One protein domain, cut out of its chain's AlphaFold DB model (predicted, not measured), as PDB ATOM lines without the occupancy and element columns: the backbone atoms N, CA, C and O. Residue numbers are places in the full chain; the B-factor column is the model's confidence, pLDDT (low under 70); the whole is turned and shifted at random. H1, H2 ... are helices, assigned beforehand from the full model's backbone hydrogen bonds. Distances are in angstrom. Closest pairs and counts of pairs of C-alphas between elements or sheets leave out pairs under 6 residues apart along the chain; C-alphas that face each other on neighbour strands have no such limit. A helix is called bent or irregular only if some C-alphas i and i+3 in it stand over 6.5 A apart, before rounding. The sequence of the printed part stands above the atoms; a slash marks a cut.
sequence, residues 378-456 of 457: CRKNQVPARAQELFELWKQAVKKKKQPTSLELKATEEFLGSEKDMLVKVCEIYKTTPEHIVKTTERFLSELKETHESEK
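Overview. This is residues 378 to 456 of the 457 residues of the protein "AA_TRNA_LIGASE_II_ALA domain-containing protein" of Candidatus Woesearchaeota archaeon (UniProt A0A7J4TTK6). What is the shape? Helices H1 and H2 lie side by side, and H3 slants away from the end of H2 across H1. Residues 401 to 418 run back past H1 to H2. What is printed? An all-helix, compact domain: 79 residues, three named helices in the order H1, H2, H3, radius of gyration of the C-alphas 12.8 A, spans 41 by 24 by 17 A.

Arrangement. How do the helices stand? H1, residues 380 to 400, and H2, residues 419 to 430, touch at a shallow tilt of 5 degrees, the same way, closest at the C-alphas of Pro 384 and Val 426, 5.4 A. H3, residues 434 to 454, touches H1 at a steep tilt of 45 degrees, closest at C-alphas Trp 394 and Leu 448, 5.8 A. H3 touches H2 with residues 434 to 440 alone, closest at C-alphas Cys 427 and Pro 434, 6.3 A. And the backbones? Every O i to N i+4 pair in H2 is within hydrogen-bond range, and 15 of 17 in H1 and in H3.

Along the chain. Where are the ends? H1, 29.4 A long, begins at C-alpha 380 (192.199, 175.524, 190.656); H3, 30.9 A, ends at C-alpha 454 (168.872, 163.661, 172.307). Are any irregular? H1 and H3 are: C-alphas 381 and 384 are 7.3 A apart, and 435 and 438 7.4 A.

Size, cuts and confidence. Which links are long? H1 to H2 is long, H2 to H3 tight; the printed part has no cut. Where is pLDDT under 70? At residues 403 to 405 and 454 to 456.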
ATOM      1  N   CYS A 378     190.619 171.290 184.885       93.88
ATOM      2  CA  CYS A 378     191.460 172.485 184.872       93.88
ATOM      3  C   CYS A 378     192.247 172.643 186.176       93.88
ATOM      4  O   CYS A 378     192.072 171.884 187.132       93.88
ATOM      5  N   ARG A 379     193.142 173.632 186.221       93.50
ATOM      6  CA  ARG A 379     193.802 174.028 187.471       93.50
ATOM      7  C   ARG A 379     192.826 174.806 188.357       93.50
ATOM      8  O   ARG A 379     191.926 175.468 187.852       93.50
ATOM      9  N   LYS A 380     193.039 174.793 189.679       92.38
ATOM     10  CA  LYS A 380     192.199 175.524 190.656       92.38
ATOM     11  C   LYS A 380     191.983 176.994 190.279       92.38
ATOM     12  O   LYS A 380     190.855 177.470 190.268       92.38
ATOM     13  N   ASN A 381     193.058 177.686 189.908       93.19
ATOM     14  CA  ASN A 381     193.025 179.088 189.493       93.19
ATOM     15  C   ASN A 381     192.254 179.328 188.182       93.19
ATOM     16  O   ASN A 381     191.873 180.458 187.918       93.19
ATOM     17  N   GLN A 382     191.977 178.299 187.382       94.75
ATOM     18  CA  GLN A 382     191.189 178.397 186.146       94.75
ATOM     19  C   GLN A 382     189.704 178.076 186.360       94.75
ATOM     20  O   GLN A 382     188.896 178.260 185.445       94.75
ATOM     21  N   VAL A 383     189.322 177.610 187.557       95.75
ATOM     22  CA  VAL A 383     187.944 177.204 187.866       95.75
ATOM     23  C   VAL A 383     186.931 178.314 187.570       95.75
ATOM     24  O   VAL A 383     185.943 178.003 186.907       95.75
ATOM     25  N   PRO A 384     187.134 179.593 187.959       95.88
ATOM     26  CA  PRO A 384     186.160 180.641 187.653       95.88
ATOM     27  C   PRO A 384     185.911 180.829 186.150       95.88
ATOM     28  O   PRO A 384     184.762 180.920 185.722       95.88
ATOM     29  N   ALA A 385     186.970 180.823 185.335       95.06
ATOM     30  CA  ALA A 385     186.861 180.990 183.886       95.06
ATOM     31  C   ALA A 385     186.160 179.790 183.226       95.06
ATOM     32  O   ALA A 385     185.244 179.955 182.420       95.06
ATOM     33  N   ARG A 386     186.524 178.568 183.630       94.94
ATOM     34  CA  ARG A 386     185.881 177.329 183.164       94.94
ATOM     35  C   ARG A 386     184.425 177.223 183.598       94.94
ATOM     36  O   ARG A 386     183.591 176.729 182.844       94.94
ATOM     37  N   ALA A 387     184.107 177.700 184.799       95.50
ATOM     38  CA  ALA A 387     182.743 177.751 185.292       95.50
ATOM     39  C   ALA A 387     181.891 178.717 184.459       95.50
ATOM     40  O   ALA A 387     180.775 178.358 184.081       95.50
ATOM     41  N   GLN A 388     182.419 179.899 184.120       95.75
ATOM     42  CA  GLN A 388     181.748 180.858 183.237       95.75
ATOM     43  C   GLN A 388     181.451 180.241 181.866       95.75
ATOM     44  O   GLN A 388     180.305 180.271 181.416       95.75
ATOM     45  N   GLU A 389     182.461 179.630 181.243       94.31
ATOM     46  CA  GLU A 389     182.331 178.953 179.950       94.31
ATOM     47  C   GLU A 389     181.253 177.858 179.999       94.31
ATOM     48  O   GLU A 389     180.338 177.842 179.173       94.31
ATOM     49  N   LEU A 390     181.292 176.996 181.023       94.38
ATOM     50  CA  LEU A 390     180.292 175.946 181.216       94.38
ATOM     51  C   LEU A 390     178.880 176.521 181.377       94.38
ATOM     52  O   LEU A 390     177.937 176.023 180.763       94.38
ATOM     53  N   PHE A 391     178.718 177.568 182.189       94.19
ATOM     54  CA  PHE A 391     177.417 178.187 182.426       94.19
ATOM     55  C   PHE A 391     176.829 178.803 181.154       94.19
ATOM     56  O   PHE A 391     175.626 178.686 180.903       94.19
ATOM     57  N   GLU A 392     177.659 179.450 180.336       91.94
ATOM     58  CA  GLU A 392     177.233 180.029 179.066       91.94
ATOM     59  C   GLU A 392     176.827 178.960 178.056       91.94
ATOM     60  O   GLU A 392     175.750 179.079 177.462       91.94
ATOM     61  N   LEU A 393     177.628 177.900 177.910       89.81
ATOM     62  CA  LEU A 393     177.305 176.759 177.052       89.81
ATOM     63  C   LEU A 393     176.004 176.093 177.494       89.81
ATOM     64  O   LEU A 393     175.091 175.913 176.685       89.81
ATOM     65  N   TRP A 394     175.869 175.808 178.790       91.69
ATOM     66  CA  TRP A 394     174.659 175.232 179.368       91.69
ATOM     67  C   TRP A 394     173.430 176.116 179.111       91.69
ATOM     68  O   TRP A 394     172.382 175.641 178.670       91.69
ATOM     69  N   LYS A 395     173.555 177.435 179.297       89.94
ATOM     70  CA  LYS A 395     172.471 178.391 179.030       89.94
ATOM     71  C   LYS A 395     172.093 178.434 177.545       89.94
ATOM     72  O   LYS A 395     170.920 178.634 177.229       89.94
ATOM     73  N   GLN A 396     173.050 178.281 176.633       87.12
ATOM     74  CA  GLN A 396     172.776 178.218 175.195       87.12
ATOM     75  C   GLN A 396     172.065 176.917 174.808       87.12
ATOM     76  O   GLN A 396     171.013 176.983 174.168       87.12
ATOM     77  N   ALA A 397     172.578 175.774 175.260       85.19
ATOM     78  CA  ALA A 397     172.017 174.462 174.961       85.19
ATOM     79  C   ALA A 397     170.618 174.289 175.567       85.19
ATOM     80  O   ALA A 397     169.648 174.075 174.847       85.19
ATOM     81  N   VAL A 398     170.481 174.485 176.880       83.75
ATOM     82  CA  VAL A 398     169.259 174.125 177.611       83.75
ATOM     83  C   VAL A 398     168.200 175.226 177.546       83.75
ATOM     84  O   VAL A 398     167.026 174.949 177.306       83.75
ATOM     85  N   LYS A 399     168.575 176.504 177.727       77.75
ATOM     86  CA  LYS A 399     167.582 177.601 177.743       77.75
ATOM     87  C   LYS A 399     167.269 178.167 176.367       77.75
ATOM     88  O   LYS A 399     166.137 178.585 176.138       77.75
ATOM     89  N   LYS A 400     168.262 178.251 175.477       78.88
ATOM     90  CA  LYS A 400     168.078 178.827 174.135       78.88
ATOM     91  C   LYS A 400     167.860 177.771 173.051       78.88
ATOM     92  O   LYS A 400     167.615 178.178 171.918       78.88
ATOM     93  N   LYS A 401     167.940 176.471 173.381       77.75
ATOM     94  CA  LYS A 401     167.858 175.350 172.427       77.75
ATOM     95  C   LYS A 401     168.784 175.554 171.221       77.75
ATOM     96  O   LYS A 401     168.394 175.343 170.078       77.75
ATOM     97  N   LYS A 402     169.986 176.086 171.472       74.44
ATOM     98  CA  LYS A 402     171.011 176.311 170.447       74.44
ATOM     99  C   LYS A 402     172.135 175.315 170.642       74.44
ATOM    100  O   LYS A 402     172.683 175.224 171.738       74.44
ATOM    101  N   GLN A 403     172.493 174.627 169.566       68.06
ATOM    102  CA  GLN A 403     173.541 173.621 169.586       68.06
ATOM    103  C   GLN A 403     174.916 174.277 169.817       68.06
ATOM    104  O   GLN A 403     175.320 175.137 169.025       68.06
ATOM    105  N   PRO A 404     175.646 173.906 170.882       66.94
ATOM    106  CA  PRO A 404     177.023 174.342 171.050       66.94
ATOM    107  C   PRO A 404     177.923 173.615 170.041       66.94
ATOM    108  O   PRO A 404     177.798 172.412 169.828       66.94
ATOM    109  N   THR A 405     178.846 174.347 169.416       66.88
ATOM    110  CA  THR A 405     179.756 173.821 168.378       66.88
ATOM    111  C   THR A 405     180.770 172.817 168.938       66.88
ATOM    112  O   THR A 405     181.313 171.996 168.203       66.88
ATOM    113  N   SER A 406     181.036 172.880 170.244       76.12
ATOM    114  CA  SER A 406     181.872 171.941 170.986       76.12
ATOM    115  C   SER A 406     181.418 171.887 172.444       76.12
ATOM    116  O   SER A 406     180.956 172.889 172.988       76.12
ATOM    117  N   LEU A 407     181.557 170.715 173.066       77.69
ATOM    118  CA  LEU A 407     181.359 170.510 174.505       77.69
ATOM    119  C   LEU A 407     182.676 170.598 175.294       77.69
ATOM    120  O   LEU A 407     182.668 170.489 176.517       77.69
ATOM    121  N   GLU A 408     183.812 170.754 174.608       81.75
ATOM    122  CA  GLU A 408     185.105 170.909 175.267       81.75
ATOM    123  C   GLU A 408     185.232 172.312 175.849       81.75
ATOM    124  O   GLU A 408     185.203 173.299 175.114       81.75
ATOM    125  N   LEU A 409     185.447 172.382 177.161       87.25
ATOM    126  CA  LEU A 409     185.825 173.615 177.839       87.25
ATOM    127  C   LEU A 409     187.303 173.916 177.545       87.25
ATOM    128  O   LEU A 409     188.158 173.033 177.688       87.25
ATOM    129  N   LYS A 410     187.617 175.143 177.122       91.25
ATOM    130  CA  LYS A 410     188.963 175.553 176.677       91.25
ATOM    131  C   LYS A 410     189.482 176.802 177.369       91.25
ATOM    132  O   LYS A 410     190.647 177.136 177.160       91.25
ATOM    133  N   ALA A 411     188.693 177.456 178.221       89.56
ATOM    134  CA  ALA A 411     189.144 178.632 178.956       89.56
ATOM    135  C   ALA A 411     190.443 178.333 179.730       89.56
ATOM    136  O   ALA A 411     190.555 177.319 180.422       89.56
ATOM    137  N   THR A 412     191.450 179.189 179.582       90.31
ATOM    138  CA  THR A 412     192.755 179.045 180.259       90.31
ATOM    139  C   THR A 412     193.082 180.217 181.172       90.31
ATOM    140  O   THR A 412     194.099 180.167 181.863       90.31
ATOM    141  N   GLU A 413     192.217 181.234 181.198       93.12
ATOM    142  CA  GLU A 413     192.353 182.414 182.045       93.12
ATOM    143  C   GLU A 413     192.487 182.007 183.513       93.12
ATOM    144  O   GLU A 413     191.688 181.231 184.044       93.12
ATOM    145  N   GLU A 414     193.528 182.527 184.157       91.56
ATOM    146  CA  GLU A 414     193.808 182.278 185.563       91.56
ATOM    147  C   GLU A 414     193.278 183.439 186.408       91.56
ATOM    148  O   GLU A 414     193.520 184.612 186.123       91.56
ATOM    149  N   PHE A 415     192.560 183.107 187.472       89.25
ATOM    150  CA  PHE A 415     192.057 184.057 188.446       89.25
ATOM    151  C   PHE A 415     193.126 184.335 189.509       89.25
ATOM    152  O   PHE A 415     193.567 183.429 190.220       89.25
ATOM    153  N   LEU A 416     193.528 185.601 189.628       82.44
ATOM    154  CA  LEU A 416     194.473 186.074 190.639       82.44
ATOM    155  C   LEU A 416     193.699 186.495 191.895       82.44
ATOM    156  O   LEU A 416     193.264 187.635 192.020       82.44
ATOM    157  N   GLY A 417     193.507 185.553 192.816       82.31
ATOM    158  CA  GLY A 417     192.846 185.784 194.099       82.31
ATOM    159  C   GLY A 417     193.000 184.590 195.038       82.31
ATOM    160  O   GLY A 417     193.628 183.591 194.684       82.31
ATOM    161  N   SER A 418     192.448 184.691 196.245       84.31
ATOM    162  CA  SER A 418     192.430 183.574 197.193       84.31
ATOM    163  C   SER A 418     191.470 182.463 196.740       84.31
ATOM    164  O   SER A 418     190.578 182.694 195.923       84.31
ATOM    165  N   GLU A 419     191.600 181.254 197.299       85.62
ATOM    166  CA  GLU A 419     190.644 180.164 197.029       85.62
ATOM    167  C   GLU A 419     189.195 180.576 197.379       85.62
ATOM    168  O   GLU A 419     188.262 180.222 196.658       85.62
ATOM    169  N   LYS A 420     189.005 181.410 198.417       83.00
ATOM    170  CA  LYS A 420     187.699 181.992 198.777       83.00
ATOM    171  C   LYS A 420     187.153 182.873 197.651       83.00
ATOM    172  O   LYS A 420     185.993 182.722 197.277       83.00
ATOM    173  N   ASP A 421     187.985 183.748 197.089       86.44
ATOM    174  CA  ASP A 421     187.583 184.660 196.009       86.44
ATOM    175  C   ASP A 421     187.172 183.880 194.751       86.44
ATOM    176  O   ASP A 421     186.183 184.216 194.099       86.44
ATOM    177  N   MET A 422     187.877 182.781 194.451       91.56
ATOM    178  CA  MET A 422     187.511 181.877 193.356       91.56
ATOM    179  C   MET A 422     186.126 181.258 193.581       91.56
ATOM    180  O   MET A 422     185.300 181.267 192.671       91.56
ATOM    181  N   LEU A 423     185.843 180.754 194.788       90.50
ATOM    182  CA  LEU A 423     184.536 180.174 195.118       90.50
ATOM    183  C   LEU A 423     183.410 181.210 195.068       90.50
ATOM    184  O   LEU A 423     182.350 180.922 194.517       90.50
ATOM    185  N   VAL A 424     183.638 182.420 195.593       88.50
ATOM    186  CA  VAL A 424     182.678 183.534 195.493       88.50
ATOM    187  C   VAL A 424     182.372 183.824 194.029       88.50
ATOM    188  O   VAL A 424     181.201 183.903 193.653       88.50
ATOM    189  N   LYS A 425     183.400 183.879 193.174       91.94
ATOM    190  CA  LYS A 425     183.202 184.115 191.746       91.94
ATOM    191  C   LYS A 425     182.361 183.023 191.093       91.94
ATOM    192  O   LYS A 425     181.431 183.329 190.355       91.94
ATOM    193  N   VAL A 426     182.624 181.755 191.397       92.94
ATOM    194  CA  VAL A 426     181.824 180.635 190.872       92.94
ATOM    195  C   VAL A 426     180.373 180.701 191.364       92.94
ATOM    196  O   VAL A 426     179.452 180.476 190.577       92.94
ATOM    197  N   CYS A 427     180.143 181.067 192.628       92.38
ATOM    198  CA  CYS A 427     178.801 181.280 193.173       92.38
ATOM    199  C   CYS A 427     178.027 182.369 192.419       92.38
ATOM    200  O   CYS A 427     176.850 182.166 192.123       92.38
ATOM    201  N   GLU A 428     178.666 183.490 192.064       91.94
ATOM    202  CA  GLU A 428     178.046 184.549 191.250       91.94
ATOM    203  C   GLU A 428     177.625 184.035 189.868       91.94
ATOM    204  O   GLU A 428     176.514 184.312 189.405       91.94
ATOM    205  N   ILE A 429     178.504 183.262 189.223       93.62
ATOM    206  CA  ILE A 429     178.297 182.711 187.879       93.62
ATOM    207  C   ILE A 429     177.127 181.722 187.891       93.62
ATOM    208  O   ILE A 429     176.177 181.851 187.117       93.62
ATOM    209  N   TYR A 430     177.177 180.743 188.794       94.06
ATOM    210  CA  TYR A 430     176.180 179.677 188.893       94.06
ATOM    211  C   TYR A 430     174.910 180.089 189.630       94.06
ATOM    212  O   TYR A 430     173.904 179.382 189.539       94.06
ATOM    213  N   LYS A 431     174.930 181.233 190.324       91.12
ATOM    214  CA  LYS A 431     173.866 181.696 191.225       91.12
ATOM    215  C   LYS A 431     173.528 180.645 192.281       91.12
ATOM    216  O   LYS A 431     172.368 180.281 192.464       91.12
ATOM    217  N   THR A 432     174.564 180.131 192.936       92.00
ATOM    218  CA  THR A 432     174.477 179.047 193.922       92.00
ATOM    219  C   THR A 432     175.298 179.378 195.168       92.00
ATOM    220  O   THR A 432     175.945 180.423 195.226       92.00
ATOM    221  N   THR A 433     175.250 178.516 196.179       86.25
ATOM    222  CA  THR A 433     176.080 178.617 197.388       86.25
ATOM    223  C   THR A 433     177.320 177.723 197.271       86.25
ATOM    224  O   THR A 433     177.291 176.753 196.509       86.25
ATOM    225  N   PRO A 434     178.402 177.988 198.035       85.56
ATOM    226  CA  PRO A 434     179.644 177.215 197.934       85.56
ATOM    227  C   PRO A 434     179.440 175.698 198.075       85.56
ATOM    228  O   PRO A 434     179.952 174.921 197.276       85.56
ATOM    229  N   GLU A 435     178.592 175.284 199.020       85.19
ATOM    230  CA  GLU A 435     178.219 173.886 199.301       85.19
ATOM    231  C   GLU A 435     177.537 173.175 198.116       85.19
ATOM    232  O   GLU A 435     177.455 171.949 198.069       85.19
ATOM    233  N   HIS A 436     177.009 173.934 197.155       92.00
ATOM    234  CA  HIS A 436     176.266 173.419 196.009       92.00
ATOM    235  C   HIS A 436     177.020 173.560 194.685       92.00
ATOM    236  O   HIS A 436     176.492 173.124 193.658       92.00
ATOM    237  N   ILE A 437     178.233 174.124 194.674       94.62
ATOM    238  CA  ILE A 437     179.018 174.314 193.444       94.62
ATOM    239  C   ILE A 437     179.260 172.977 192.738       94.62
ATOM    240  O   ILE A 437     178.960 172.866 191.550       94.62
ATOM    241  N   VAL A 438     179.742 171.959 193.457       94.44
ATOM    242  CA  VAL A 438     180.085 170.647 192.877       94.44
ATOM    243  C   VAL A 438     178.859 170.027 192.205       94.44
ATOM    244  O   VAL A 438     178.856 169.806 190.995       94.44
ATOM    245  N   LYS A 439     177.755 169.897 192.949       94.44
ATOM    246  CA  LYS A 439     176.486 169.361 192.435       94.44
ATOM    247  C   LYS A 439     175.920 170.179 191.266       94.44
ATOM    248  O   LYS A 439     175.326 169.628 190.342       94.44
ATOM    249  N   THR A 440     176.080 171.502 191.294       94.69
ATOM    250  CA  THR A 440     175.634 172.378 190.197       94.69
ATOM    251  C   THR A 440     176.479 172.168 188.942       94.69
ATOM    252  O   THR A 440     175.927 172.105 187.845       94.69
ATOM    253  N   THR A 441     177.792 171.993 189.107       95.12
ATOM    254  CA  THR A 441     178.736 171.685 188.024       95.12
ATOM    255  C   THR A 441     178.383 170.358 187.359       95.12
ATOM    256  O   THR A 441     178.233 170.301 186.140       95.12
ATOM    257  N   GLU A 442     178.174 169.302 188.153       95.00
ATOM    258  CA  GLU A 442     177.756 167.981 187.664       95.00
ATOM    259  C   GLU A 442     176.446 168.056 186.880       95.00
ATOM    260  O   GLU A 442     176.348 167.523 185.775       95.00
ATOM    261  N   ARG A 443     175.455 168.774 187.422       94.75
ATOM    262  CA  ARG A 443     174.165 168.969 186.762       94.75
ATOM    263  C   ARG A 443     174.317 169.661 185.409       94.75
ATOM    264  O   ARG A 443     173.756 169.183 184.429       94.75
ATOM    265  N   PHE A 444     175.081 170.751 185.334       93.75
ATOM    266  CA  PHE A 444     175.305 171.454 184.067       93.75
ATOM    267  C   PHE A 444     176.007 170.574 183.034       93.75
ATOM    268  O   PHE A 444     175.594 170.570 181.875       93.75
ATOM    269  N   LEU A 445     177.007 169.791 183.448       92.19
ATOM    270  CA  LEU A 445     177.685 168.834 182.572       92.19
ATOM    271  C   LEU A 445     176.744 167.715 182.091       92.19
ATOM    272  O   LEU A 445     176.818 167.342 180.921       92.19
ATOM    273  N   SER A 446     175.864 167.190 182.954       90.75
ATOM    274  CA  SER A 446     174.885 166.152 182.585       90.75
ATOM    275  C   SER A 446     173.850 166.676 181.593       90.75
ATOM    276  O   SER A 446     173.699 166.114 180.513       90.75
ATOM    277  N   GLU A 447     173.202 167.803 181.908       89.88
ATOM    278  CA  GLU A 447     172.164 168.396 181.055       89.88
ATOM    279  C   GLU A 447     172.728 168.784 179.667       89.88
ATOM    280  O   GLU A 447     172.053 168.631 178.645       89.88
ATOM    281  N   LEU A 448     173.990 169.235 179.597       86.81
ATOM    282  CA  LEU A 448     174.685 169.498 178.328       86.81
ATOM    283  C   LEU A 448     174.903 168.231 177.492       86.81
ATOM    284  O   LEU A 448     174.706 168.268 176.276       86.81
ATOM    285  N   LYS A 449     175.303 167.119 178.124       84.75
ATOM    286  CA  LYS A 449     175.482 165.830 177.441       84.75
ATOM    287  C   LYS A 449     174.153 165.283 176.929       84.75
ATOM    288  O   LYS A 449     174.074 164.914 175.763       84.75
ATOM    289  N   GLU A 450     173.112 165.309 177.759       84.06
ATOM    290  CA  GLU A 450     171.768 164.847 177.396       84.06
ATOM    291  C   GLU A 450     171.214 165.612 176.192       84.06
ATOM    292  O   GLU A 450     170.771 164.993 175.228       84.06
ATOM    293  N   THR A 451     171.322 166.946 176.199       77.44
ATOM    294  CA  THR A 451     170.852 167.791 175.084       77.44
ATOM    295  C   THR A 451     171.596 167.472 173.782       77.44
ATOM    296  O   THR A 451     171.008 167.448 172.704       77.44
ATOM    297  N   HIS A 452     172.898 167.191 173.871       72.56
ATOM    298  CA  HIS A 452     173.715 166.838 172.713       72.56
ATOM    299  C   HIS A 452     173.445 165.408 172.195       72.56
ATOM    300  O   HIS A 452     173.608 165.145 171.004       72.56
ATOM    301  N   GLU A 453     173.038 164.474 173.059       70.25
ATOM    302  CA  GLU A 453     172.683 163.098 172.680       70.25
ATOM    303  C   GLU A 453     171.246 162.970 172.152       70.25
ATOM    304  O   GLU A 453     171.017 162.210 171.209       70.25
ATOM    305  N   SER A 454     170.286 163.720 172.705       63.53
ATOM    306  CA  SER A 454     168.872 163.661 172.307       63.53
ATOM    307  C   SER A 454     168.598 164.157 170.887       63.53
ATOM    308  O   SER A 454     167.593 163.765 170.312       63.53
ATOM    309  N   GLU A 455     169.472 164.998 170.328       56.50
ATOM    310  CA  GLU A 455     169.354 165.520 168.955       56.50
ATOM    311  C   GLU A 455     170.274 164.795 167.948       56.50
ATOM    312  O   GLU A 455     170.218 165.072 166.751       56.50
ATOM    313  N   LYS A 456     171.134 163.866 168.411       56.31
ATOM    314  CA  LYS A 456     171.896 162.941 167.542       56.31
ATOM    315  C   LYS A 456     171.112 161.673 167.180       56.31
ATOM    316  O   LYS A 456     171.525 160.965 166.260       56.31
TER     317      LYS A 456